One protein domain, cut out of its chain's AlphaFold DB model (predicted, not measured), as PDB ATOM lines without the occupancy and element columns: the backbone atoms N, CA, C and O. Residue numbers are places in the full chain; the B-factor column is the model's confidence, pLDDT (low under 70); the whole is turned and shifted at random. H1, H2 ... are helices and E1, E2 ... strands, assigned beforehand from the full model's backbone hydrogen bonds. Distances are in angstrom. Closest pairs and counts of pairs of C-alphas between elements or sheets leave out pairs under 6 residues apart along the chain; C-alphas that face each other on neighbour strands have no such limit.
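This is residues 94 to 188 and 211 to 301 of the 316 residues of an uncharacterized protein of Ganoderma sinense ZZ0214-1 (UniProt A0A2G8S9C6). A twisted sheet of seven strands makes a curved wall, with helices over one face; no named helix covers the other face, past which the last stretch, residues 279 to 301, trails. H3, H5 and H6 run side by side and the same way, H5 between the other two, while the short H1, H2 and H4 form a small cluster in which H4 touches H1, H2 and H5, and H2 comes close to the beginning of E1, the C-alphas of Val 94 and Phe 146 being 5.6 A apart. The printed part has 186 residues with six named helices and seven named strands, in the order E1 E2 E3 H1 H2 E4 H3 H4 E5 H5 E6 H6 E7. The mixed sheet runs E3 E2 E1 E4 E5 E6 E7, and the class is mixed, helices and strands. The whole is compact and rounded, with a radius of gyration of the C-alphas of 16.3 A and spans of 46 by 40 by 37 A.

The sheet begins with E1 (residues 94 to 101), E2 (106 to 112) and E3 (117 to 122), a meander, each strand the antiparallel neighbour of the one before. In the hairpin of E1 and E2, N 98 and O 109 are 2.9 A apart; in the hairpin of E2 and E3, N 108 and O 120 are 2.8 A apart, both within hydrogen-bond range. E4 (151 to 156) is parallel to E1 at 7 degrees, with N 99 and O 153 at 2.8 A. E5 (178 to 185) is parallel to E4, with N 154 and O 180 at 2.8 A. E6 (237 to 244) is parallel to E5, with N 181 and O 239 at 2.8 A. E7 (272 to 278), an edge strand like E3, is parallel to E6, with N 240 and O 274 at 2.8 A. H3 (159 to 167) is on the sheet at a height of 9.5 A, over E4 and only just over E1, with 3 of its C-alphas falling there. H6 (254 to 267) is on the same face at a height of 9.6 A, over E7 and along the strands, at 1 degree to E7 on the local plane. These two make two layers with the sheet. H5 (211 to 230) only grazes the sheet with residues 214 to 225, with 5 pairs of C-alphas within 10 A, only just on it. H5 touches H3, closest at the C-alphas of Leu 166 and Thr 224, 6.7 A, at a shallow tilt of 6 degrees. H5 touches H6, closest at the C-alphas of Ser 211 and Glu 254, 6.5 A, at a shallow tilt of 12 degrees. H3 and H6 are apart. H4 (169 to 172) touches H5, which meets it with residues 224 to 228 alone; the C-alphas of Pro 170 and Arg 228 are the closest, 5.8 A. H1 (135 to 141) is not on the sheet and touches H3, closest at the C-alphas of Tyr 135 and Ala 165, 7.0 A. H2 (143 to 146) only grazes the sheet with residues 144 to 146 and only just touches H4, with 3 pairs of C-alphas within 8 A, the closest those of Arg 143 and Cys 172, 5.1 A. E4, H3 H4, E5 and E6, H6, E7 are strand-helix-strand units, two parallel neighbour strands with helix between, their crossovers right-handed. E3, H1 H2, E4 is a split unit, with E2 and E1 between its strands, also right-handed. Every O i to N i+4 pair is within hydrogen-bond range in H1, H3 and H5, and 8 of 10 in H6; H2 and H4 are too short for such a pair.

E1 begins at C-alpha 94, (187.196, 241.011, 198.548), and runs 19.2 A. E5 is 22.6 A long and E6 22.8 A. H5 is the longest helix, 28.5 A from C-alpha 211 at (182.908, 259.620, 168.657) to C-alpha 230; H6 is 21.4 A. E7, 18.6 A, ends at C-alpha 278, (191.009, 243.374, 172.371).

The C-alphas farthest apart are those of Gln 114 and Pro 251, 46.7 A. Residues 189 to 210 are not printed, and C-alphas 188 and 211 are 14.5 A apart across this cut between E5 and H5. Of the links that are printed whole, E3 to H1 is long, with 12 residues. The mean pLDDT of the printed part is 73.2, with 62 residues under 70, among them 124 to 133, 244 to 254 and 277 to 301.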
ATOM      1  N   VAL A  94     186.860 241.250 199.952       92.19
ATOM      2  CA  VAL A  94     187.196 241.011 198.548       92.19
ATOM      3  C   VAL A  94     188.561 241.624 198.246       92.19
ATOM      4  O   VAL A  94     188.875 242.726 198.694       92.19
ATOM      5  N   SER A  95     189.393 240.883 197.517       89.19
ATOM      6  CA  SER A  95     190.666 241.357 196.969       89.19
ATOM      7  C   SER A  95     190.510 241.790 195.512       89.19
ATOM      8  O   SER A  95     191.043 242.827 195.130       89.19
ATOM      9  N   HIS A  96     189.749 241.024 194.721       89.62
ATOM     10  CA  HIS A  96     189.552 241.268 193.290       89.62
ATOM     11  C   HIS A  96     188.081 241.181 192.950       89.62
ATOM     12  O   HIS A  96     187.387 240.247 193.367       89.62
ATOM     13  N   MET A  97     187.627 242.120 192.134       90.31
ATOM     14  CA  MET A  97     186.269 242.121 191.633       90.31
ATOM     15  C   MET A  97     186.266 242.234 190.116       90.31
ATOM     16  O   MET A  97     186.902 243.108 189.530       90.31
ATOM     17  N   PHE A  98     185.505 241.352 189.481       86.50
ATOM     18  CA  PHE A  98     185.151 241.467 188.078       86.50
ATOM     19  C   PHE A  98     183.654 241.663 187.952       86.50
ATOM     20  O   PHE A  98     182.862 240.963 188.593       86.50
ATOM     21  N   PHE A  99     183.276 242.587 187.083       83.56
ATOM     22  CA  PHE A  99     181.888 242.871 186.843       83.56
ATOM     23  C   PHE A  99     181.601 243.133 185.369       83.56
ATOM     24  O   PHE A  99     182.189 244.023 184.754       83.56
ATOM     25  N   ARG A 100     180.703 242.330 184.792       81.88
ATOM     26  CA  ARG A 100     180.241 242.497 183.418       81.88
ATOM     27  C   ARG A 100     178.854 243.118 183.418       81.88
ATOM     28  O   ARG A 100     177.949 242.626 184.074       81.88
ATOM     29  N   LEU A 101     178.703 244.163 182.626       77.88
ATOM     30  CA  LEU A 101     177.516 244.975 182.443       77.88
ATOM     31  C   LEU A 101     177.056 244.816 180.996       77.88
ATOM     32  O   LEU A 101     177.517 245.534 180.103       77.88
ATOM     33  N   SER A 102     176.194 243.827 180.747       69.62
ATOM     34  CA  SER A 102     175.663 243.574 179.405       69.62
ATOM     35  C   SER A 102     174.138 243.520 179.363       69.62
ATOM     36  O   SER A 102     173.462 243.415 180.384       69.62
ATOM     37  N   ASP A 103     173.605 243.595 178.148       64.31
ATOM     38  CA  ASP A 103     172.179 243.499 177.830       64.31
ATOM     39  C   ASP A 103     171.608 242.081 178.025       64.31
ATOM     40  O   ASP A 103     170.393 241.903 178.068       64.31
ATOM     41  N   ARG A 104     172.467 241.057 178.129       63.91
ATOM     42  CA  ARG A 104     172.064 239.638 178.148       63.91
ATOM     43  C   ARG A 104     172.378 238.923 179.454       63.91
ATOM     44  O   ARG A 104     171.541 238.182 179.964       63.91
ATOM     45  N   SER A 105     173.586 239.110 179.970       67.56
ATOM     46  CA  SER A 105     174.044 238.531 181.234       67.56
ATOM     47  C   SER A 105     175.020 239.485 181.912       67.56
ATOM     48  O   SER A 105     175.973 239.960 181.289       67.56
ATOM     49  N   SER A 106     174.811 239.748 183.199       74.44
ATOM     50  CA  SER A 106     175.721 240.587 183.978       74.44
ATOM     51  C   SER A 106     176.408 239.760 185.067       74.44
ATOM     52  O   SER A 106     176.056 239.854 186.238       74.44
ATOM     53  N   PRO A 107     177.331 238.844 184.724       79.38
ATOM     54  CA  PRO A 107     178.048 238.089 185.740       79.38
ATOM     55  C   PRO A 107     178.905 239.001 186.626       79.38
ATOM     56  O   PRO A 107     179.591 239.909 186.149       79.38
ATOM     57  N   MET A 108     178.908 238.698 187.920       86.44
ATOM     58  CA  MET A 108     179.783 239.285 188.928       86.44
ATOM     59  C   MET A 108     180.665 238.194 189.525       86.44
ATOM     60  O   MET A 108     180.166 237.140 189.918       86.44
ATOM     61  N   GLN A 109     181.969 238.445 189.613       88.25
ATOM     62  CA  GLN A 109     182.907 237.582 190.319       88.25
ATOM     63  C   GLN A 109     183.629 238.355 191.417       88.25
ATOM     64  O   GLN A 109     184.227 239.399 191.168       88.25
ATOM     65  N   LEU A 110     183.625 237.775 192.613       91.31
ATOM     66  CA  LEU A 110     184.349 238.235 193.787       91.31
ATOM     67  C   LEU A 110     185.439 237.215 194.124       91.31
ATOM     68  O   LEU A 110     185.164 236.016 194.200       91.31
ATOM     69  N   VAL A 111     186.669 237.668 194.332       89.62
ATOM     70  CA  VAL A 111     187.785 236.850 194.826       89.62
ATOM     71  C   VAL A 111     188.131 237.335 196.224       89.62
ATOM     72  O   VAL A 111     188.280 238.538 196.438       89.62
ATOM     73  N   PHE A 112     188.245 236.418 197.180       88.88
ATOM     74  CA  PHE A 112     188.453 236.764 198.588       88.88
ATOM     75  C   PHE A 112     189.936 236.707 198.959       88.88
ATOM     76  O   PHE A 112     190.725 236.007 198.322       88.88
ATOM     77  N   ARG A 113     190.338 237.456 199.991       86.25
ATOM     78  CA  ARG A 113     191.748 237.538 200.423       86.25
ATOM     79  C   ARG A 113     192.300 236.207 200.936       86.25
ATOM     80  O   ARG A 113     193.455 235.887 200.685       86.25
ATOM     81  N   GLN A 114     191.469 235.438 201.625       82.94
ATOM     82  CA  GLN A 114     191.815 234.159 202.243       82.94
ATOM     83  C   GLN A 114     191.737 232.982 201.254       82.94
ATOM     84  O   GLN A 114     192.014 231.841 201.614       82.94
ATOM     85  N   GLY A 115     191.391 233.257 199.992       81.19
ATOM     86  CA  GLY A 115     191.245 232.270 198.928       81.19
ATOM     87  C   GLY A 115     189.793 232.040 198.509       81.19
ATOM     88  O   GLY A 115     188.847 232.559 199.100       81.19
ATOM     89  N   GLY A 116     189.617 231.254 197.447       85.38
ATOM     90  CA  GLY A 116     188.308 230.985 196.860       85.38
ATOM     91  C   GLY A 116     187.699 232.184 196.124       85.38
ATOM     92  O   GLY A 116     188.218 233.302 196.102       85.38
ATOM     93  N   SER A 117     186.545 231.950 195.503       89.31
ATOM     94  CA  SER A 117     185.809 232.972 194.750       89.31
ATOM     95  C   SER A 117     184.304 232.766 194.853       89.31
ATOM     96  O   SER A 117     183.853 231.670 195.169       89.31
ATOM     97  N   LEU A 118     183.519 233.795 194.561       90.25
ATOM     98  CA  LEU A 118     182.070 233.723 194.406       90.25
ATOM     99  C   LEU A 118     181.691 234.293 193.044       90.25
ATOM    100  O   LEU A 118     182.119 235.389 192.693       90.25
ATOM    101  N   ARG A 119     180.874 233.557 192.294       87.62
ATOM    102  CA  ARG A 119     180.257 234.010 191.047       87.62
ATOM    103  C   ARG A 119     178.757 234.132 191.233       87.62
ATOM    104  O   ARG A 119     178.124 233.180 191.687       87.62
ATOM    105  N   LEU A 120     178.225 235.287 190.851       86.06
ATOM    106  CA  LEU A 120     176.811 235.633 190.917       86.06
ATOM    107  C   LEU A 120     176.324 236.071 189.545       86.06
ATOM    108  O   LEU A 120     177.037 236.762 188.814       86.06
ATOM    109  N   GLN A 121     175.094 235.701 189.208       77.69
ATOM    110  CA  GLN A 121     174.419 236.241 188.034       77.69
ATOM    111  C   GLN A 121     173.633 237.477 188.443       77.69
ATOM    112  O   GLN A 121     172.681 237.373 189.210       77.69
ATOM    113  N   VAL A 122     174.031 238.642 187.932       76.69
ATOM    114  CA  VAL A 122     173.287 239.886 188.133       76.69
ATOM    115  C   VAL A 122     172.287 240.059 186.988       76.69
ATOM    116  O   VAL A 122     172.606 239.709 185.841       76.69
ATOM    117  N   PRO A 123     171.071 240.562 187.270       72.00
ATOM    118  CA  PRO A 123     170.123 240.928 186.229       72.00
ATOM    119  C   PRO A 123     170.759 241.858 185.175       72.00
ATOM    120  O   PRO A 123     171.542 242.745 185.532       72.00
ATOM    121  N   PRO A 124     170.459 241.661 183.878       67.56
ATOM    122  CA  PRO A 124     170.923 242.567 182.833       67.56
ATOM    123  C   PRO A 124     170.293 243.956 183.002       67.56
ATOM    124  O   PRO A 124     169.193 244.083 183.539       67.56
ATOM    125  N   LEU A 125     170.973 244.995 182.507       63.19
ATOM    126  CA  LEU A 125     170.382 246.335 182.430       63.19
ATOM    127  C   LEU A 125     169.246 246.319 181.397       63.19
ATOM    128  O   LEU A 125     169.500 246.063 180.216       63.19
ATOM    129  N   ALA A 126     168.015 246.616 181.808       56.78
ATOM    130  CA  ALA A 126     166.940 246.880 180.858       56.78
ATOM    131  C   ALA A 126     167.166 248.262 180.218       56.78
ATOM    132  O   ALA A 126     167.493 249.219 180.909       56.78
ATOM    133  N   GLN A 127     167.012 248.382 178.896       54.28
ATOM    134  CA  GLN A 127     167.208 249.669 178.207       54.28
ATOM    135  C   GLN A 127     166.117 250.702 178.539       54.28
ATOM    136  O   GLN A 127     166.406 251.897 178.503       54.28
ATOM    137  N   ASP A 128     164.913 250.247 178.910       49.00
ATOM    138  CA  ASP A 128     163.704 251.084 178.928       49.00
ATOM    139  C   ASP A 128     162.863 250.994 180.218       49.00
ATOM    140  O   ASP A 128     161.788 251.590 180.268       49.00
ATOM    141  N   ASN A 129     163.287 250.257 181.256       45.25
ATOM    142  CA  ASN A 129     162.439 250.004 182.432       45.25
ATOM    143  C   ASN A 129     163.178 250.205 183.772       45.25
ATOM    144  O   ASN A 129     164.243 249.619 183.944       45.25
ATOM    145  N   PRO A 130     162.583 250.921 184.751       38.47
ATOM    146  CA  PRO A 130     163.176 251.269 186.050       38.47
ATOM    147  C   PRO A 130     163.306 250.092 187.037       38.47
ATOM    148  O   PRO A 130     163.550 250.302 188.221       38.47
ATOM    149  N   SER A 131     163.185 248.843 186.578       42.28
ATOM    150  CA  SER A 131     163.644 247.665 187.330       42.28
ATOM    151  C   SER A 131     165.162 247.502 187.172       42.28
ATOM    152  O   SER A 131     165.652 246.418 186.845       42.28
ATOM    153  N   ASP A 132     165.887 248.610 187.306       63.66
ATOM    154  CA  ASP A 132     167.338 248.656 187.259       63.66
ATOM    155  C   ASP A 132     167.880 247.838 188.427       63.66
ATOM    156  O   ASP A 132     167.378 247.923 189.550       63.66
ATOM    157  N   PHE A 133     168.920 247.039 188.190       66.31
ATOM    158  CA  PHE A 133     169.703 246.550 189.317       66.31
ATOM    159  C   PHE A 133     170.252 247.787 190.045       66.31
ATOM    160  O   PHE A 133     170.949 248.582 189.408       66.31
ATOM    161  N   PRO A 134     169.938 248.002 191.335       76.94
ATOM    162  CA  PRO A 134     170.236 249.258 192.006       76.94
ATOM    163  C   PRO A 134     171.717 249.293 192.393       76.94
ATOM    164  O   PRO A 134     172.075 249.092 193.549       76.94
ATOM    165  N   TYR A 135     172.601 249.517 191.413       76.62
ATOM    166  CA  TYR A 135     174.058 249.453 191.573       76.62
ATOM    167  C   TYR A 135     174.545 250.278 192.755       76.62
ATOM    168  O   TYR A 135     175.308 249.781 193.580       76.62
ATOM    169  N   HIS A 136     174.064 251.516 192.867       81.19
ATOM    170  CA  HIS A 136     174.437 252.399 193.963       81.19
ATOM    171  C   HIS A 136     174.070 251.812 195.323       81.19
ATOM    172  O   HIS A 136     174.929 251.746 196.202       81.19
ATOM    173  N   ASP A 137     172.829 251.359 195.492       84.56
ATOM    174  CA  ASP A 137     172.359 250.839 196.775       84.56
ATOM    175  C   ASP A 137     173.015 249.499 197.100       84.56
ATOM    176  O   ASP A 137     173.444 249.289 198.232       84.56
ATOM    177  N   PHE A 138     173.203 248.639 196.097       86.31
ATOM    178  CA  PHE A 138     173.928 247.382 196.235       86.31
ATOM    179  C   PHE A 138     175.371 247.612 196.705       86.31
ATOM    180  O   PHE A 138     175.778 247.088 197.741       86.31
ATOM    181  N   PHE A 139     176.154 248.433 196.000       88.12
ATOM    182  CA  PHE A 139     177.551 248.670 196.374       88.12
ATOM    183  C   PHE A 139     177.686 249.382 197.721       88.12
ATOM    184  O   PHE A 139     178.613 249.088 198.477       88.12
ATOM    185  N   ARG A 140     176.743 250.267 198.063       88.88
ATOM    186  CA  ARG A 140     176.702 250.918 199.378       88.88
ATOM    187  C   ARG A 140     176.361 249.937 200.497       88.88
ATOM    188  O   ARG A 140     177.024 249.978 201.532       88.88
ATOM    189  N   ALA A 141     175.386 249.051 200.294       90.31
ATOM    190  CA  ALA A 141     174.976 248.054 201.284       90.31
ATOM    191  C   ALA A 141     176.121 247.092 201.643       90.31
ATOM    192  O   ALA A 141     176.294 246.733 202.806       90.31
ATOM    193  N   PHE A 142     176.957 246.745 200.662       92.38
ATOM    194  CA  PHE A 142     178.118 245.868 200.839       92.38
ATOM    195  C   PHE A 142     179.451 246.627 200.874       92.38
ATOM    196  O   PHE A 142     180.510 246.047 200.646       92.38
ATOM    197  N   ARG A 143     179.444 247.923 201.210       92.50
ATOM    198  CA  ARG A 143     180.670 248.731 201.292       92.50
ATOM    199  C   ARG A 143     181.777 248.088 202.146       92.50
ATOM    200  O   ARG A 143     182.918 248.095 201.686       92.50
ATOM    201  N   PRO A 144     181.505 247.508 203.337       93.56
ATOM    202  CA  PRO A 144     182.550 246.854 204.126       93.56
ATOM    203  C   PRO A 144     183.226 245.689 203.392       93.56
ATOM    204  O   PRO A 144     184.438 245.530 203.498       93.56
ATOM    205  N   LEU A 145     182.462 244.929 202.601       94.19
ATOM    206  CA  LEU A 145     182.963 243.794 201.823       94.19
ATOM    207  C   LEU A 145     183.943 244.242 200.728       94.19
ATOM    208  O   LEU A 145     184.951 243.576 200.475       94.19
ATOM    209  N   PHE A 146     183.646 245.372 200.083       94.38
ATOM    210  CA  PHE A 146     184.410 245.896 198.950       94.38
ATOM    211  C   PHE A 146     185.534 246.856 199.339       94.38
ATOM    212  O   PHE A 146     186.396 247.148 198.506       94.38
ATOM    213  N   ALA A 147     185.570 247.309 200.595       93.56
ATOM    214  CA  ALA A 147     186.512 248.313 201.080       93.56
ATOM    215  C   ALA A 147     187.983 247.960 200.806       93.56
ATOM    216  O   ALA A 147     188.793 248.852 200.564       93.56
ATOM    217  N   THR A 148     188.323 246.669 200.818       92.62
ATOM    218  CA  THR A 148     189.685 246.147 200.631       92.62
ATOM    219  C   THR A 148     189.998 245.692 199.208       92.62
ATOM    220  O   THR A 148     191.044 245.083 198.992       92.62
ATOM    221  N   THR A 149     189.096 245.928 198.255       94.56
ATOM    222  CA  THR A 149     189.292 245.507 196.863       94.56
ATOM    223  C   THR A 149     190.454 246.295 196.271       94.56
ATOM    224  O   THR A 149     190.422 247.521 196.281       94.56
ATOM    225  N   GLU A 150     191.472 245.600 195.772       88.94
ATOM    226  CA  GLU A 150     192.697 246.197 195.220       88.94
ATOM    227  C   GLU A 150     192.623 246.317 193.698       88.94
ATOM    228  O   GLU A 150     193.101 247.297 193.123       88.94
ATOM    229  N   GLU A 151     191.969 245.350 193.053       88.81
ATOM    230  CA  GLU A 151     191.793 245.316 191.606       88.81
ATOM    231  C   GLU A 151     190.306 245.233 191.246       88.81
ATOM    232  O   GLU A 151     189.587 244.320 191.674       88.81
ATOM    233  N   LEU A 152     189.850 246.182 190.428       89.94
ATOM    234  CA  LEU A 152     188.507 246.185 189.863       89.94
ATOM    235  C   LEU A 152     188.580 246.098 188.343       89.94
ATOM    236  O   LEU A 152     189.259 246.889 187.689       89.94
ATOM    237  N   ARG A 153     187.817 245.171 187.768       87.69
ATOM    238  CA  ARG A 153     187.643 245.059 186.323       87.69
ATOM    239  C   ARG A 153     186.174 245.189 185.941       87.69
ATOM    240  O   ARG A 153     185.337 244.433 186.427       87.69
ATOM    241  N   ILE A 154     185.885 246.105 185.026       86.50
ATOM    242  CA  ILE A 154     184.547 246.407 184.523       86.50
ATOM    243  C   ILE A 154     184.520 246.122 183.025       86.50
ATOM    244  O   ILE A 154     185.248 246.742 182.253       86.50
ATOM    245  N   HIS A 155     183.672 245.192 182.597       83.88
ATOM    246  CA  HIS A 155     183.364 244.968 181.187       83.88
ATOM    247  C   HIS A 155     181.975 245.506 180.900       83.88
ATOM    248  O   HIS A 155     181.028 245.080 181.542       83.88
ATOM    249  N   TYR A 156     181.822 246.398 179.931       81.56
ATOM    250  CA  TYR A 156     180.520 246.959 179.592       81.56
ATOM    251  C   TYR A 156     180.285 247.007 178.085       81.56
ATOM    252  O   TYR A 156     181.201 247.130 177.266       81.56
ATOM    253  N   THR A 157     179.007 246.893 177.731       75.88
ATOM    254  CA  THR A 157     178.478 247.142 176.381       75.88
ATOM    255  C   THR A 157     177.606 248.399 176.331       75.88
ATOM    256  O   THR A 157     177.163 248.783 175.252       75.88
ATOM    257  N   ASN A 158     177.299 248.996 177.489       71.94
ATOM    258  CA  ASN A 158     176.392 250.131 177.652       71.94
ATOM    259  C   ASN A 158     177.031 251.194 178.552       71.94
ATOM    260  O   ASN A 158     177.353 250.911 179.707       71.94
ATOM    261  N   ASP A 159     177.160 252.403 178.014       70.62
ATOM    262  CA  ASP A 159     177.847 253.545 178.619       70.62
ATOM    263  C   ASP A 159     177.222 253.926 179.974       70.62
ATOM    264  O   ASP A 159     177.934 254.051 180.963       70.62
ATOM    265  N   ARG A 160     175.882 253.944 180.085       71.06
ATOM    266  CA  ARG A 160     175.178 254.311 181.334       71.06
ATOM    267  C   ARG A 160     175.539 253.417 182.517       71.06
ATOM    268  O   ARG A 160     175.618 253.876 183.654       71.06
ATOM    269  N   ALA A 161     175.719 252.125 182.253       67.31
ATOM    270  CA  ALA A 161     176.064 251.163 183.289       67.31
ATOM    271  C   ALA A 161     177.507 251.364 183.766       67.31
ATOM    272  O   ALA A 161     177.791 251.208 184.953       67.31
ATOM    273  N   ALA A 162     178.407 251.715 182.842       73.69
ATOM    274  CA  ALA A 162     179.787 252.035 183.168       73.69
ATOM    275  C   ALA A 162     179.859 253.291 184.038       73.69
ATOM    276  O   ALA A 162     180.468 253.226 185.100       73.69
ATOM    277  N   THR A 163     179.165 254.368 183.658       76.56
ATOM    278  CA  THR A 163     179.082 255.608 184.445       76.56
ATOM    279  C   THR A 163     178.611 255.329 185.872       76.56
ATOM    280  O   THR A 163     179.314 255.643 186.826       76.56
ATOM    281  N   ALA A 164     177.488 254.618 186.036       75.44
ATOM    282  CA  ALA A 164     176.951 254.287 187.359       75.44
ATOM    283  C   ALA A 164     177.931 253.459 188.218       75.44
ATOM    284  O   ALA A 164     178.004 253.628 189.439       75.44
ATOM    285  N   ALA A 165     178.702 252.560 187.596       76.62
ATOM    286  CA  ALA A 165     179.733 251.784 188.283       76.62
ATOM    287  C   ALA A 165     180.979 252.621 188.630       76.62
ATOM    288  O   ALA A 165     181.591 252.395 189.675       76.62
ATOM    289  N   LEU A 166     181.353 253.590 187.790       83.50
ATOM    290  CA  LEU A 166     182.462 254.510 188.050       83.50
ATOM    291  C   LEU A 166     182.113 255.512 189.161       83.50
ATOM    292  O   LEU A 166     182.939 255.755 190.039       83.50
ATOM    293  N   ASP A 167     180.874 255.995 189.216       84.31
ATOM    294  CA  ASP A 167     180.410 256.957 190.223       84.31
ATOM    295  C   ASP A 167     180.510 256.429 191.665       84.31
ATOM    296  O   ASP A 167     180.720 257.188 192.617       84.31
ATOM    297  N   VAL A 168     180.379 255.113 191.869       85.25
ATOM    298  CA  VAL A 168     180.499 254.499 193.204       85.25
ATOM    299  C   VAL A 168     181.938 254.207 193.620       85.25
ATOM    300  O   VAL A 168     182.163 253.910 194.798       85.25
ATOM    301  N   LEU A 169     182.909 254.287 192.700       85.69
ATOM    302  CA  LEU A 169     184.300 253.900 192.948       85.69
ATOM    303  C   LEU A 169     184.910 254.575 194.181       85.69
ATOM    304  O   LEU A 169     185.439 253.858 195.032       85.69
ATOM    305  N   PRO A 170     184.863 255.912 194.336       86.69
ATOM    306  CA  PRO A 170     185.524 256.564 195.464       86.69
ATOM    307  C   PRO A 170     184.917 256.157 196.813       86.69
ATOM    308  O   PRO A 170     185.630 255.988 197.800       86.69
ATOM    309  N   ALA A 171     183.596 255.969 196.856       88.44
ATOM    310  CA  ALA A 171     182.879 255.677 198.090       88.44
ATOM    311  C   ALA A 171     182.965 254.195 198.486       88.44
ATOM    312  O   ALA A 171     183.198 253.885 199.658       88.44
ATOM    313  N   CYS A 172     182.765 253.284 197.531       90.94
ATOM    314  CA  CYS A 172     182.607 251.852 197.799       90.94
ATOM    315  C   CYS A 172     183.912 251.063 197.645       90.94
ATOM    316  O   CYS A 172     184.064 250.016 198.266       90.94
ATOM    317  N   PHE A 173     184.865 251.591 196.875       93.56
ATOM    318  CA  PHE A 173     186.106 250.912 196.511       93.56
ATOM    319  C   PHE A 173     187.341 251.777 196.827       93.56
ATOM    320  O   PHE A 173     188.122 252.113 195.931       93.56
ATOM    321  N   PRO A 174     187.546 252.189 198.092       93.31
ATOM    322  CA  PRO A 174     188.631 253.097 198.447       93.31
ATOM    323  C   PRO A 174     190.017 252.505 198.156       93.31
ATOM    324  O   PRO A 174     190.880 253.231 197.677       93.31
ATOM    325  N   SER A 175     190.214 251.195 198.347       93.56
ATOM    326  CA  SER A 175     191.526 250.540 198.189       93.56
ATOM    327  C   SER A 175     191.905 250.177 196.751       93.56
ATOM    328  O   SER A 175     192.994 249.641 196.541       93.56
ATOM    329  N   VAL A 176     191.043 250.441 195.761       92.75
ATOM    330  CA  VAL A 176     191.339 250.059 194.376       92.75
ATOM    331  C   VAL A 176     192.547 250.845 193.882       92.75
ATOM    332  O   VAL A 176     192.530 252.074 193.842       92.75
ATOM    333  N   ALA A 177     193.583 250.107 193.496       87.69
ATOM    334  CA  ALA A 177     194.815 250.626 192.921       87.69
ATOM    335  C   ALA A 177     194.940 250.269 191.434       87.69
ATOM    336  O   ALA A 177     195.624 250.979 190.699       87.69
ATOM    337  N   VAL A 178     194.268 249.202 190.986       86.62
ATOM    338  CA  VAL A 178     194.239 248.774 189.583       86.62
ATOM    339  C   VAL A 178     192.802 248.784 189.074       86.62
ATOM    340  O   VAL A 178     191.941 248.082 189.607       86.62
ATOM    341  N   LEU A 179     192.549 249.552 188.016       87.81
ATOM    342  CA  LEU A 179     191.258 249.618 187.341       87.81
ATOM    343  C   LEU A 179     191.404 249.124 185.900       87.81
ATOM    344  O   LEU A 179     192.191 249.661 185.129       87.81
ATOM    345  N   SER A 180     190.628 248.112 185.519       85.69
ATOM    346  CA  SER A 180     190.580 247.591 184.152       85.69
ATOM    347  C   SER A 180     189.194 247.814 183.551       85.69
ATOM    348  O   SER A 180     188.198 247.326 184.073       85.69
ATOM    349  N   VAL A 181     189.122 248.553 182.450       85.56
ATOM    350  CA  VAL A 181     187.885 248.991 181.801       85.56
ATOM    351  C   VAL A 181     187.855 248.406 180.393       85.56
ATOM    352  O   VAL A 181     188.687 248.736 179.554       85.56
ATOM    353  N   ILE A 182     186.915 247.500 180.134       81.75
ATOM    354  CA  ILE A 182     186.788 246.778 178.867       81.75
ATOM    355  C   ILE A 182     185.504 247.236 178.186       81.75
ATOM    356  O   ILE A 182     184.409 246.917 178.653       81.75
ATOM    357  N   ARG A 183     185.628 247.943 177.064       80.25
ATOM    358  CA  ARG A 183     184.482 248.384 176.268       80.25
ATOM    359  C   ARG A 183     184.277 247.464 175.078       80.25
ATOM    360  O   ARG A 183     185.189 247.261 174.281       80.25
ATOM    361  N   THR A 184     183.065 246.941 174.915       76.06
ATOM    362  CA  THR A 184     182.667 246.257 173.676       76.06
ATOM    363  C   THR A 184     181.827 247.180 172.812       76.06
ATOM    364  O   THR A 184     180.689 247.505 173.147       76.06
ATOM    365  N   ILE A 185     182.384 247.565 171.667       71.25
ATOM    366  CA  ILE A 185     181.735 248.450 170.705       71.25
ATOM    367  C   ILE A 185     180.779 247.602 169.858       71.25
ATOM    368  O   ILE A 185     181.193 246.832 168.991       71.25
ATOM    369  N   SER A 186     179.480 247.713 170.141       62.12
ATOM    370  CA  SER A 186     178.420 247.039 169.382       62.12
ATOM    371  C   SER A 186     177.705 248.053 168.486       62.12
ATOM    372  O   SER A 186     177.239 249.077 168.983       62.12
ATOM    373  N   ARG A 187     177.568 247.786 167.175       54.50
ATOM    374  CA  ARG A 187     176.684 248.605 166.323       54.50
ATOM    375  C   ARG A 187     175.222 248.399 166.744       54.50
ATOM    376  O   ARG A 187     174.835 247.258 167.018       54.50
ATOM    377  N   PRO A 188     174.385 249.453 166.749       48.78
ATOM    378  CA  PRO A 188     172.949 249.283 166.918       48.78
ATOM    379  C   PRO A 188     172.422 248.351 165.819       48.78
ATOM    380  O   PRO A 188     172.676 248.563 164.629       48.78
ATOM    381  N   SER A 211     181.762 258.822 168.207       59.12
ATOM    382  CA  SER A 211     182.908 259.620 168.657       59.12
ATOM    383  C   SER A 211     182.557 260.539 169.834       59.12
ATOM    384  O   SER A 211     183.280 260.589 170.831       59.12
ATOM    385  N   HIS A 212     181.388 261.193 169.790       64.25
ATOM    386  CA  HIS A 212     180.920 262.020 170.902       64.25
ATOM    387  C   HIS A 212     180.674 261.197 172.179       64.25
ATOM    388  O   HIS A 212     180.998 261.659 173.266       64.25
ATOM    389  N   ARG A 213     180.142 259.970 172.076       70.50
ATOM    390  CA  ARG A 213     179.902 259.105 173.249       70.50
ATOM    391  C   ARG A 213     181.200 258.644 173.907       70.50
ATOM    392  O   ARG A 213     181.375 258.845 175.101       70.50
ATOM    393  N   LEU A 214     182.139 258.127 173.109       73.06
ATOM    394  CA  LEU A 214     183.492 257.778 173.564       73.06
ATOM    395  C   LEU A 214     184.179 258.968 174.245       73.06
ATOM    396  O   LEU A 214     184.824 258.813 175.276       73.06
ATOM    397  N   SER A 215     184.013 260.166 173.687       74.31
ATOM    398  CA  SER A 215     184.569 261.391 174.253       74.31
ATOM    399  C   SER A 215     184.019 261.733 175.638       74.31
ATOM    400  O   SER A 215     184.805 262.150 176.492       74.31
ATOM    401  N   GLU A 216     182.706 261.604 175.851       79.75
ATOM    402  CA  GLU A 216     182.081 261.853 177.157       79.75
ATOM    403  C   GLU A 216     182.494 260.797 178.188       79.75
ATOM    404  O   GLU A 216     182.832 261.149 179.311       79.75
ATOM    405  N   GLU A 217     182.608 259.528 177.800       79.00
ATOM    406  CA  GLU A 217     183.079 258.475 178.711       79.00
ATOM    407  C   GLU A 217     184.524 258.674 179.170       79.00
ATOM    408  O   GLU A 217     184.847 258.430 180.331       79.00
ATOM    409  N   ILE A 218     185.407 259.143 178.282       82.00
ATOM    410  CA  ILE A 218     186.775 259.502 178.681       82.00
ATOM    411  C   ILE A 218     186.738 260.641 179.706       82.00
ATOM    412  O   ILE A 218     187.475 260.580 180.685       82.00
ATOM    413  N   LYS A 219     185.852 261.636 179.542       84.12
ATOM    414  CA  LYS A 219     185.688 262.721 180.528       84.12
ATOM    415  C   LYS A 219     185.146 262.213 181.865       84.12
ATOM    416  O   LYS A 219     185.569 262.690 182.916       84.12
ATOM    417  N   GLU A 220     184.214 261.265 181.856       85.00
ATOM    418  CA  GLU A 220     183.704 260.633 183.081       85.00
ATOM    419  C   GLU A 220     184.809 259.851 183.801       85.00
ATOM    420  O   GLU A 220     184.963 259.956 185.023       85.00
ATOM    421  N   LEU A 221     185.634 259.123 183.044       85.81
ATOM    422  CA  LEU A 221     186.798 258.422 183.573       85.81
ATOM    423  C   LEU A 221     187.824 259.407 184.152       85.81
ATOM    424  O   LEU A 221     188.234 259.236 185.297       85.81
ATOM    425  N   GLU A 222     188.174 260.470 183.423       87.06
ATOM    426  CA  GLU A 222     189.027 261.577 183.891       87.06
ATOM    427  C   GLU A 222     188.512 262.167 185.204       87.06
ATOM    428  O   GLU A 222     189.255 262.285 186.178       87.06
ATOM    429  N   THR A 223     187.219 262.489 185.251       87.81
ATOM    430  CA  THR A 223     186.566 263.071 186.428       87.81
ATOM    431  C   THR A 223     186.646 262.122 187.620       87.81
ATOM    432  O   THR A 223     186.977 262.544 188.728       87.81
ATOM    433  N   THR A 224     186.407 260.829 187.398       87.25
ATOM    434  CA  THR A 224     186.479 259.803 188.445       87.25
ATOM    435  C   THR A 224     187.905 259.638 188.972       87.25
ATOM    436  O   THR A 224     188.113 259.576 190.186       87.25
ATOM    437  N   LEU A 225     188.902 259.600 188.083       88.25
ATOM    438  CA  LEU A 225     190.316 259.506 188.449       88.25
ATOM    439  C   LEU A 225     190.770 260.743 189.236       88.25
ATOM    440  O   LEU A 225     191.379 260.600 190.296       88.25
ATOM    441  N   ALA A 226     190.401 261.941 188.778       87.31
ATOM    442  CA  ALA A 226     190.702 263.197 189.457       87.31
ATOM    443  C   ALA A 226     190.035 263.279 190.839       87.31
ATOM    444  O   ALA A 226     190.687 263.635 191.820       87.31
ATOM    445  N   ALA A 227     188.760 262.891 190.951       87.94
ATOM    446  CA  ALA A 227     188.044 262.850 192.224       87.94
ATOM    447  C   ALA A 227     188.714 261.893 193.223       87.94
ATOM    448  O   ALA A 227     188.865 262.219 194.400       87.94
ATOM    449  N   ARG A 228     189.169 260.725 192.757       89.19
ATOM    450  CA  ARG A 228     189.918 259.772 193.583       89.19
ATOM    451  C   ARG A 228     191.277 260.310 194.021       89.19
ATOM    452  O   ARG A 228     191.626 260.179 195.193       89.19
ATOM    453  N   ALA A 229     192.023 260.936 193.113       87.75
ATOM    454  CA  ALA A 229     193.301 261.564 193.431       87.75
ATOM    455  C   ALA A 229     193.133 262.681 194.478       87.75
ATOM    456  O   ALA A 229     193.883 262.724 195.451       87.75
ATOM    457  N   ALA A 230     192.092 263.512 194.352       89.25
ATOM    458  CA  ALA A 230     191.766 264.564 195.319       89.25
ATOM    459  C   ALA A 230     191.433 264.021 196.724       89.25
ATOM    460  O   ALA A 230     191.657 264.703 197.721       89.25
ATOM    461  N   LEU A 231     190.932 262.785 196.813       89.44
ATOM    462  CA  LEU A 231     190.682 262.080 198.073       89.44
ATOM    463  C   LEU A 231     191.919 261.343 198.619       89.44
ATOM    464  O   LEU A 231     191.821 260.683 199.653       89.44
ATOM    465  N   GLY A 232     193.070 261.418 197.941       89.12
ATOM    466  CA  GLY A 232     194.281 260.676 198.310       89.12
ATOM    467  C   GLY A 232     194.205 259.174 198.012       89.12
ATOM    468  O   GLY A 232     194.944 258.393 198.607       89.12
ATOM    469  N   LEU A 233     193.315 258.758 197.102       89.00
ATOM    470  CA  LEU A 233     193.054 257.360 196.736       89.00
ATOM    471  C   LEU A 233     193.348 257.090 195.243       89.00
ATOM    472  O   LEU A 233     192.466 256.602 194.526       89.00
ATOM    473  N   PRO A 234     194.545 257.431 194.725       88.50
ATOM    474  CA  PRO A 234     194.816 257.381 193.292       88.50
ATOM    475  C   PRO A 234     194.734 255.953 192.737       88.50
ATOM    476  O   PRO A 234     195.158 254.986 193.377       88.50
ATOM    477  N   ILE A 235     194.219 255.834 191.513       86.69
ATOM    478  CA  ILE A 235     194.353 254.616 190.712       86.69
ATOM    479  C   ILE A 235     195.773 254.603 190.153       86.69
ATOM    480  O   ILE A 235     196.116 255.454 189.348       86.69
ATOM    481  N   ARG A 236     196.598 253.639 190.565       86.31
ATOM    482  CA  ARG A 236     198.005 253.544 190.140       86.31
ATOM    483  C   ARG A 236     198.164 252.931 188.757       86.31
ATOM    484  O   ARG A 236     199.164 253.174 188.095       86.31
ATOM    485  N   ARG A 237     197.212 252.096 188.345       83.00
ATOM    486  CA  ARG A 237     197.229 251.431 187.044       83.00
ATOM    487  C   ARG A 237     195.840 251.416 186.432       83.00
ATOM    488  O   ARG A 237     194.913 250.845 187.007       83.00
ATOM    489  N   LEU A 238     195.720 252.000 185.249       84.69
ATOM    490  CA  LEU A 238     194.519 251.997 184.432       84.69
ATOM    491  C   LEU A 238     194.765 251.155 183.180       84.69
ATOM    492  O   LEU A 238     195.659 251.446 182.396       84.69
ATOM    493  N   ILE A 239     193.953 250.124 182.970       81.81
ATOM    494  CA  ILE A 239     194.010 249.271 181.780       81.81
ATOM    495  C   ILE A 239     192.728 249.483 180.985       81.81
ATOM    496  O   ILE A 239     191.657 249.086 181.442       81.81
ATOM    497  N   VAL A 240     192.821 250.060 179.792       80.94
ATOM    498  CA  VAL A 240     191.671 250.261 178.905       80.94
ATOM    499  C   VAL A 240     191.754 249.286 177.745       80.94
ATOM    500  O   VAL A 240     192.719 249.291 176.990       80.94
ATOM    501  N   THR A 241     190.737 248.443 177.588       80.06
ATOM    502  CA  THR A 241     190.643 247.508 176.466       80.06
ATOM    503  C   THR A 241     189.477 247.884 175.568       80.06
ATOM    504  O   THR A 241     188.318 247.836 175.991       80.06
ATOM    505  N   LEU A 242     189.772 248.206 174.310       74.69
ATOM    506  CA  LEU A 242     188.761 248.479 173.292       74.69
ATOM    507  C   LEU A 242     188.543 247.212 172.463       74.69
ATOM    508  O   LEU A 242     189.473 246.693 171.849       74.69
ATOM    509  N   ARG A 243     187.318 246.676 172.470       72.00
ATOM    510  CA  ARG A 243     186.946 245.495 171.677       72.00
ATOM    511  C   ARG A 243     186.023 245.918 170.544       72.00
ATOM    512  O   ARG A 243     184.864 246.268 170.791       72.00
ATOM    513  N   ALA A 244     186.529 245.849 169.317       64.38
ATOM    514  CA  ALA A 244     185.727 245.983 168.110       64.38
ATOM    515  C   ALA A 244     185.001 244.658 167.827       64.38
ATOM    516  O   ALA A 244     185.594 243.581 167.885       64.38
ATOM    517  N   SER A 245     183.698 244.721 167.555       56.12
ATOM    518  CA  SER A 245     182.947 243.552 167.092       56.12
ATOM    519  C   SER A 245     183.357 243.232 165.646       56.12
ATOM    520  O   SER A 245     183.453 244.156 164.849       56.12
ATOM    521  N   PRO A 246     183.531 241.963 165.237       49.06
ATOM    522  CA  PRO A 246     184.038 241.605 163.901       49.06
ATOM    523  C   PRO A 246     183.133 242.053 162.734       49.06
ATOM    524  O   PRO A 246     183.501 241.944 161.570       49.06
ATOM    525  N   LEU A 247     181.942 242.581 163.035       48.91
ATOM    526  CA  LEU A 247     181.005 243.194 162.089       48.91
ATOM    527  C   LEU A 247     181.282 244.685 161.818       48.91
ATOM    528  O   LEU A 247     180.526 245.320 161.079       48.91
ATOM    529  N   THR A 248     182.307 245.279 162.432       52.81
ATOM    530  CA  THR A 248     182.658 246.690 162.244       52.81
ATOM    531  C   THR A 248     183.858 246.825 161.313       52.81
ATOM    532  O   THR A 248     184.980 246.536 161.713       52.81
ATOM    533  N   ALA A 249     183.625 247.298 160.085       48.91
ATOM    534  CA  ALA A 249     184.668 247.976 159.321       48.91
ATOM    535  C   ALA A 249     184.976 249.298 160.042       48.91
ATOM    536  O   ALA A 249     184.059 250.086 160.303       48.91
ATOM    537  N   ASP A 250     186.230 249.465 160.438       54.44
ATOM    538  CA  ASP A 250     186.709 250.569 161.264       54.44
ATOM    539  C   ASP A 250     186.776 251.864 160.433       54.44
ATOM    540  O   ASP A 250     187.346 251.850 159.339       54.44
ATOM    541  N   PRO A 251     186.207 253.000 160.877       52.84
ATOM    542  CA  PRO A 251     186.657 254.291 160.389       52.84
ATOM    543  C   PRO A 251     188.026 254.566 161.029       52.84
ATOM    544  O   PRO A 251     188.087 255.057 162.155       52.84
ATOM    545  N   GLU A 252     189.104 254.254 160.299       56.56
ATOM    546  CA  GLU A 252     190.536 254.282 160.686       56.56
ATOM    547  C   GLU A 252     191.050 255.559 161.405       56.56
ATOM    548  O   GLU A 252     192.213 255.621 161.770       56.56
ATOM    549  N   GLY A 253     190.229 256.586 161.653       60.97
ATOM    550  CA  GLY A 253     190.612 257.793 162.398       60.97
ATOM    551  C   GLY A 253     189.908 258.011 163.746       60.97
ATOM    552  O   GLY A 253     190.360 258.843 164.534       60.97
ATOM    553  N   GLU A 254     188.798 257.329 164.052       66.25
ATOM    554  CA  GLU A 254     188.055 257.589 165.305       66.25
ATOM    555  C   GLU A 254     188.703 256.901 166.513       66.25
ATOM    556  O   GLU A 254     188.852 257.517 167.572       66.25
ATOM    557  N   LEU A 255     189.130 255.647 166.345       70.62
ATOM    558  CA  LEU A 255     189.753 254.869 167.414       70.62
ATOM    559  C   LEU A 255     191.116 255.451 167.816       70.62
ATOM    560  O   LEU A 255     191.438 255.504 169.000       70.62
ATOM    561  N   ASP A 256     191.879 255.960 166.849       73.75
ATOM    562  CA  ASP A 256     193.196 256.552 167.092       73.75
ATOM    563  C   ASP A 256     193.118 257.857 167.889       73.75
ATOM    564  O   ASP A 256     193.914 258.070 168.804       73.75
ATOM    565  N   ASN A 257     192.105 258.693 167.639       76.00
ATOM    566  CA  ASN A 257     191.851 259.884 168.456       76.00
ATOM    567  C   ASN A 257     191.484 259.519 169.905       76.00
ATOM    568  O   ASN A 257     191.916 260.186 170.849       76.00
ATOM    569  N   VAL A 258     190.705 258.450 170.097       77.38
ATOM    570  CA  VAL A 258     190.369 257.922 171.428       77.38
ATOM    571  C   VAL A 258     191.612 257.386 172.134       77.38
ATOM    572  O   VAL A 258     191.848 257.742 173.287       77.38
ATOM    573  N   ARG A 259     192.440 256.592 171.445       78.00
ATOM    574  CA  ARG A 259     193.714 256.087 171.979       78.00
ATOM    575  C   ARG A 259     194.633 257.234 172.391       78.00
ATOM    576  O   ARG A 259     195.137 257.224 173.509       78.00
ATOM    577  N   ALA A 260     194.799 258.244 171.537       80.56
ATOM    578  CA  ALA A 260     195.629 259.409 171.833       80.56
ATOM    579  C   ALA A 260     195.158 260.150 173.096       80.56
ATOM    580  O   ALA A 260     195.977 260.507 173.942       80.56
ATOM    581  N   ARG A 261     193.842 260.327 173.269       81.50
ATOM    582  CA  ARG A 261     193.278 260.932 174.486       81.50
ATOM    583  C   ARG A 261     193.489 260.075 175.729       81.50
ATOM    584  O   ARG A 261     193.861 260.618 176.761       81.50
ATOM    585  N   LEU A 262     193.298 258.760 175.630       81.56
ATOM    586  CA  LEU A 262     193.550 257.835 176.736       81.56
ATOM    587  C   LEU A 262     195.023 257.846 177.160       81.56
ATOM    588  O   LEU A 262     195.306 257.897 178.351       81.56
ATOM    589  N   HIS A 263     195.958 257.876 176.210       80.25
ATOM    590  CA  HIS A 263     197.381 258.043 176.517       80.25
ATOM    591  C   HIS A 263     197.696 259.409 177.141       80.25
ATOM    592  O   HIS A 263     198.597 259.508 177.965       80.25
ATOM    593  N   GLY A 264     196.927 260.453 176.816       77.88
ATOM    594  CA  GLY A 264     197.036 261.763 177.460       77.88
ATOM    595  C   GLY A 264     196.731 261.760 178.967       77.88
ATOM    596  O   GLY A 264     197.163 262.678 179.661       77.88
ATOM    597  N   LEU A 265     196.048 260.734 179.490       75.38
ATOM    598  CA  LEU A 265     195.767 260.585 180.926       75.38
ATOM    599  C   LEU A 265     197.032 260.287 181.750       75.38
ATOM    600  O   LEU A 265     197.128 260.702 182.905       75.38
ATOM    601  N   ASP A 266     198.016 259.626 181.134       63.47
ATOM    602  CA  ASP A 266     199.311 259.243 181.724       63.47
ATOM    603  C   ASP A 266     200.142 260.471 182.150       63.47
ATOM    604  O   ASP A 266     200.988 260.407 183.038       63.47
ATOM    605  N   ALA A 267     199.857 261.640 181.563       53.34
ATOM    606  CA  ALA A 267     200.545 262.894 181.863       53.34
ATOM    607  C   ALA A 267     200.178 263.496 183.236       53.34
ATOM    608  O   ALA A 267     200.809 264.462 183.674       53.34
ATOM    609  N   THR A 268     199.175 262.943 183.928       54.94
ATOM    610  CA  THR A 268     198.842 263.321 185.307       54.94
ATOM    611  C   THR A 268     199.562 262.375 186.271       54.94
ATOM    612  O   THR A 268     199.115 261.264 186.534       54.94
ATOM    613  N   ALA A 269     200.748 262.819 186.697       53.59
ATOM    614  CA  ALA A 269     201.762 262.095 187.465       53.59
ATOM    615  C   ALA A 269     201.216 261.044 188.457       53.59
ATOM    616  O   ALA A 269     200.349 261.347 189.273       53.59
ATOM    617  N   ASP A 270     201.801 259.841 188.401       64.75
ATOM    618  CA  ASP A 270     201.634 258.682 189.306       64.75
ATOM    619  C   ASP A 270     200.632 257.585 188.888       64.75
ATOM    620  O   ASP A 270     200.391 256.650 189.659       64.75
ATOM    621  N   SER A 271     200.101 257.631 187.663       69.31
ATOM    622  CA  SER A 271     199.241 256.571 187.109       69.31
ATOM    623  C   SER A 271     199.866 255.958 185.855       69.31
ATOM    624  O   SER A 271     200.276 256.696 184.977       69.31
ATOM    625  N   GLU A 272     199.917 254.628 185.761       79.56
ATOM    626  CA  GLU A 272     200.301 253.898 184.543       79.56
ATOM    627  C   GLU A 272     199.051 253.638 183.694       79.56
ATOM    628  O   GLU A 272     198.159 252.896 184.125       79.56
ATOM    629  N   VAL A 273     198.975 254.216 182.491       79.38
ATOM    630  CA  VAL A 273     197.851 253.991 181.566       79.38
ATOM    631  C   VAL A 273     198.240 253.044 180.431       79.38
ATOM    632  O   VAL A 273     199.024 253.375 179.545       79.38
ATOM    633  N   MET A 274     197.629 251.860 180.416       75.62
ATOM    634  CA  MET A 274     197.819 250.846 179.379       75.62
ATOM    635  C   MET A 274     196.571 250.734 178.507       75.62
ATOM    636  O   MET A 274     195.511 250.309 178.969       75.62
ATOM    637  N   VAL A 275     196.701 251.074 177.226       77.19
ATOM    638  CA  VAL A 275     195.642 250.883 176.231       77.19
ATOM    639  C   VAL A 275     195.932 249.604 175.450       77.19
ATOM    640  O   VAL A 275     197.016 249.441 174.896       77.19
ATOM    641  N   MET A 276     194.976 248.677 175.438       72.88
ATOM    642  CA  MET A 276     195.080 247.388 174.761       72.88
ATOM    643  C   MET A 276     193.993 247.242 173.702       72.88
ATOM    644  O   MET A 276     192.820 247.544 173.945       72.88
ATOM    645  N   ASP A 277     194.370 246.667 172.568       65.12
ATOM    646  CA  ASP A 277     193.410 246.200 171.578       65.12
ATOM    647  C   ASP A 277     192.913 244.816 171.978       65.12
ATOM    648  O   ASP A 277     193.687 243.876 172.172       65.12
ATOM    649  N   GLY A 278     191.600 244.680 172.148       61.66
ATOM    650  CA  GLY A 278     191.009 243.374 172.371       61.66
ATOM    651  C   GLY A 278     190.795 242.658 171.046       61.66
ATOM    652  O   GLY A 278     190.181 243.218 170.141       61.66
ATOM    653  N   GLU A 279     191.228 241.399 170.958       56.38
ATOM    654  CA  GLU A 279     190.963 240.546 169.796       56.38
ATOM    655  C   GLU A 279     189.462 240.582 169.450       56.38
ATOM    656  O   GLU A 279     188.603 240.321 170.309       56.38
ATOM    657  N   ALA A 280     189.163 240.882 168.178       49.19
ATOM    658  CA  ALA A 280     187.819 240.941 167.593       49.19
ATOM    659  C   ALA A 280     187.124 239.569 167.527       49.19
ATOM    660  O   ALA A 280     186.050 239.435 166.941       49.19
ATOM    661  N   SER A 281     187.726 238.525 168.103       42.09
ATOM    662  CA  SER A 281     187.163 237.187 168.061       42.09
ATOM    663  C   SER A 281     185.838 237.145 168.817       42.09
ATOM    664  O   SER A 281     185.767 237.358 170.033       42.09
ATOM    665  N   SER A 282     184.784 236.802 168.077       41.62
ATOM    666  CA  SER A 282     183.470 236.439 168.598       41.62
ATOM    667  C   SER A 282     183.502 235.206 169.504       41.62
ATOM    668  O   SER A 282     182.460 234.865 170.052       41.62
ATOM    669  N   GLU A 283     184.653 234.540 169.656       39.16
ATOM    670  CA  GLU A 283     184.846 233.297 170.416       39.16
ATOM    671  C   GLU A 283     185.426 233.497 171.822       39.16
ATOM    672  O   GLU A 283     185.438 232.545 172.596       39.16
ATOM    673  N   LEU A 284     185.783 234.731 172.206       43.19
ATOM    674  CA  LEU A 284     186.145 235.095 173.586       43.19
ATOM    675  C   LEU A 284     184.886 235.145 174.472       43.19
ATOM    676  O   LEU A 284     184.485 236.183 175.006       43.19
ATOM    677  N   TRP A 285     184.210 234.002 174.545       48.22
ATOM    678  CA  TRP A 285     183.076 233.714 175.405       48.22
ATOM    679  C   TRP A 285     183.565 233.539 176.838       48.22
ATOM    680  O   TRP A 285     184.753 233.607 177.153       48.22
ATOM    681  N   GLU A 286     182.625 233.241 177.726       44.06
ATOM    682  CA  GLU A 286     182.857 232.997 179.141       44.06
ATOM    683  C   GLU A 286     183.857 231.859 179.481       44.06
ATOM    684  O   GLU A 286     184.102 231.578 180.652       44.06
ATOM    685  N   LYS A 287     184.444 231.197 178.477       38.47
ATOM    686  CA  LYS A 287     185.494 230.182 178.625       38.47
ATOM    687  C   LYS A 287     186.905 230.762 178.745       38.47
ATOM    688  O   LYS A 287     187.694 230.210 179.504       38.47
ATOM    689  N   ASP A 288     187.202 231.875 178.074       40.69
ATOM    690  CA  ASP A 288     188.585 232.370 177.932       40.69
ATOM    691  C   ASP A 288     189.030 233.345 179.027       40.69
ATOM    692  O   ASP A 288     190.215 233.590 179.225       40.69
ATOM    693  N   TRP A 289     188.102 233.936 179.775       45.97
ATOM    694  CA  TRP A 289     188.481 234.839 180.870       45.97
ATOM    695  C   TRP A 289     188.979 234.087 182.107       45.97
ATOM    696  O   TRP A 289     189.614 234.678 182.973       45.97
ATOM    697  N   LEU A 290     188.672 232.791 182.177       39.69
ATOM    698  CA  LEU A 290     189.166 231.862 183.180       39.69
ATOM    699  C   LEU A 290     190.595 231.378 182.897       39.69
ATOM    700  O   LEU A 290     191.172 230.790 183.796       39.69
ATOM    701  N   THR A 291     191.092 231.552 181.668       36.62
ATOM    702  CA  THR A 291     192.409 231.087 181.188       36.62
ATOM    703  C   THR A 291     193.390 232.236 180.939       36.62
ATOM    704  O   THR A 291     194.489 232.018 180.434       36.62
ATOM    705  N   ARG A 292     192.957 233.479 181.187       40.56
ATOM    706  CA  ARG A 292     193.733 234.709 180.976       40.56
ATOM    707  C   ARG A 292     193.622 235.673 182.165       40.56
ATOM    708  O   ARG A 292     193.827 236.880 181.993       40.56
ATOM    709  N   LEU A 293     193.262 235.203 183.367       41.78
ATOM    710  CA  LEU A 293     193.704 235.953 184.544       41.78
ATOM    711  C   LEU A 293     195.236 235.814 184.595       41.78
ATOM    712  O   LEU A 293     195.789 234.897 183.994       41.78
ATOM    713  N   PRO A 294     195.970 236.716 185.264       40.38
ATOM    714  CA  PRO A 294     197.340 236.384 185.634       40.38
ATOM    715  C   PRO A 294     197.326 235.000 186.299       40.38
ATOM    716  O   PRO A 294     196.453 234.780 187.142       40.38
ATOM    717  N   ASP A 295     198.269 234.113 185.956       38.50
ATOM    718  CA  ASP A 295     198.335 232.696 186.382       38.50
ATOM    719  C   ASP A 295     198.037 232.460 187.884       38.50
ATOM    720  O   ASP A 295     197.649 231.370 188.297       38.50
ATOM    721  N   ARG A 296     198.178 233.494 188.730       36.72
ATOM    722  CA  ARG A 296     197.839 233.486 190.163       36.72
ATOM    723  C   ARG A 296     196.342 233.341 190.498       36.72
ATOM    724  O   ARG A 296     196.044 233.106 191.666       36.72
ATOM    725  N   TYR A 297     195.413 233.539 189.554       39.75
ATOM    726  CA  TYR A 297     193.957 233.503 189.814       39.75
ATOM    727  C   TYR A 297     193.164 232.544 188.927       39.75
ATOM    728  O   TYR A 297     191.937 232.468 189.065       39.75
ATOM    729  N   ASP A 298     193.835 231.833 188.028       42.28
ATOM    730  CA  ASP A 298     193.180 230.842 187.190       42.28
ATOM    731  C   ASP A 298     192.713 229.652 188.041       42.28
ATOM    732  O   ASP A 298     193.356 229.229 189.008       42.28
ATOM    733  N   LEU A 299     191.548 229.107 187.686       43.12
ATOM    734  CA  LEU A 299     191.147 227.807 188.214       43.12
ATOM    735  C   LEU A 299     192.066 226.738 187.604       43.12
ATOM    736  O   LEU A 299     192.414 226.852 186.432       43.12
ATOM    737  N   PRO A 300     192.429 225.675 188.344       43.09
ATOM    738  CA  PRO A 300     193.204 224.570 187.792       43.09
ATOM    739  C   PRO A 300     192.628 224.063 186.464       43.09
ATOM    740  O   PRO A 300     191.411 223.918 186.320       43.09
ATOM    741  N   ALA A 301     193.506 223.729 185.513       46.44
ATOM    742  CA  ALA A 301     193.118 223.407 184.139       46.44
ATOM    743  C   ALA A 301     192.089 222.263 184.010       46.44
ATOM    744  O   ALA A 301     191.298 222.222 183.064       46.44
TER     745      ALA A 301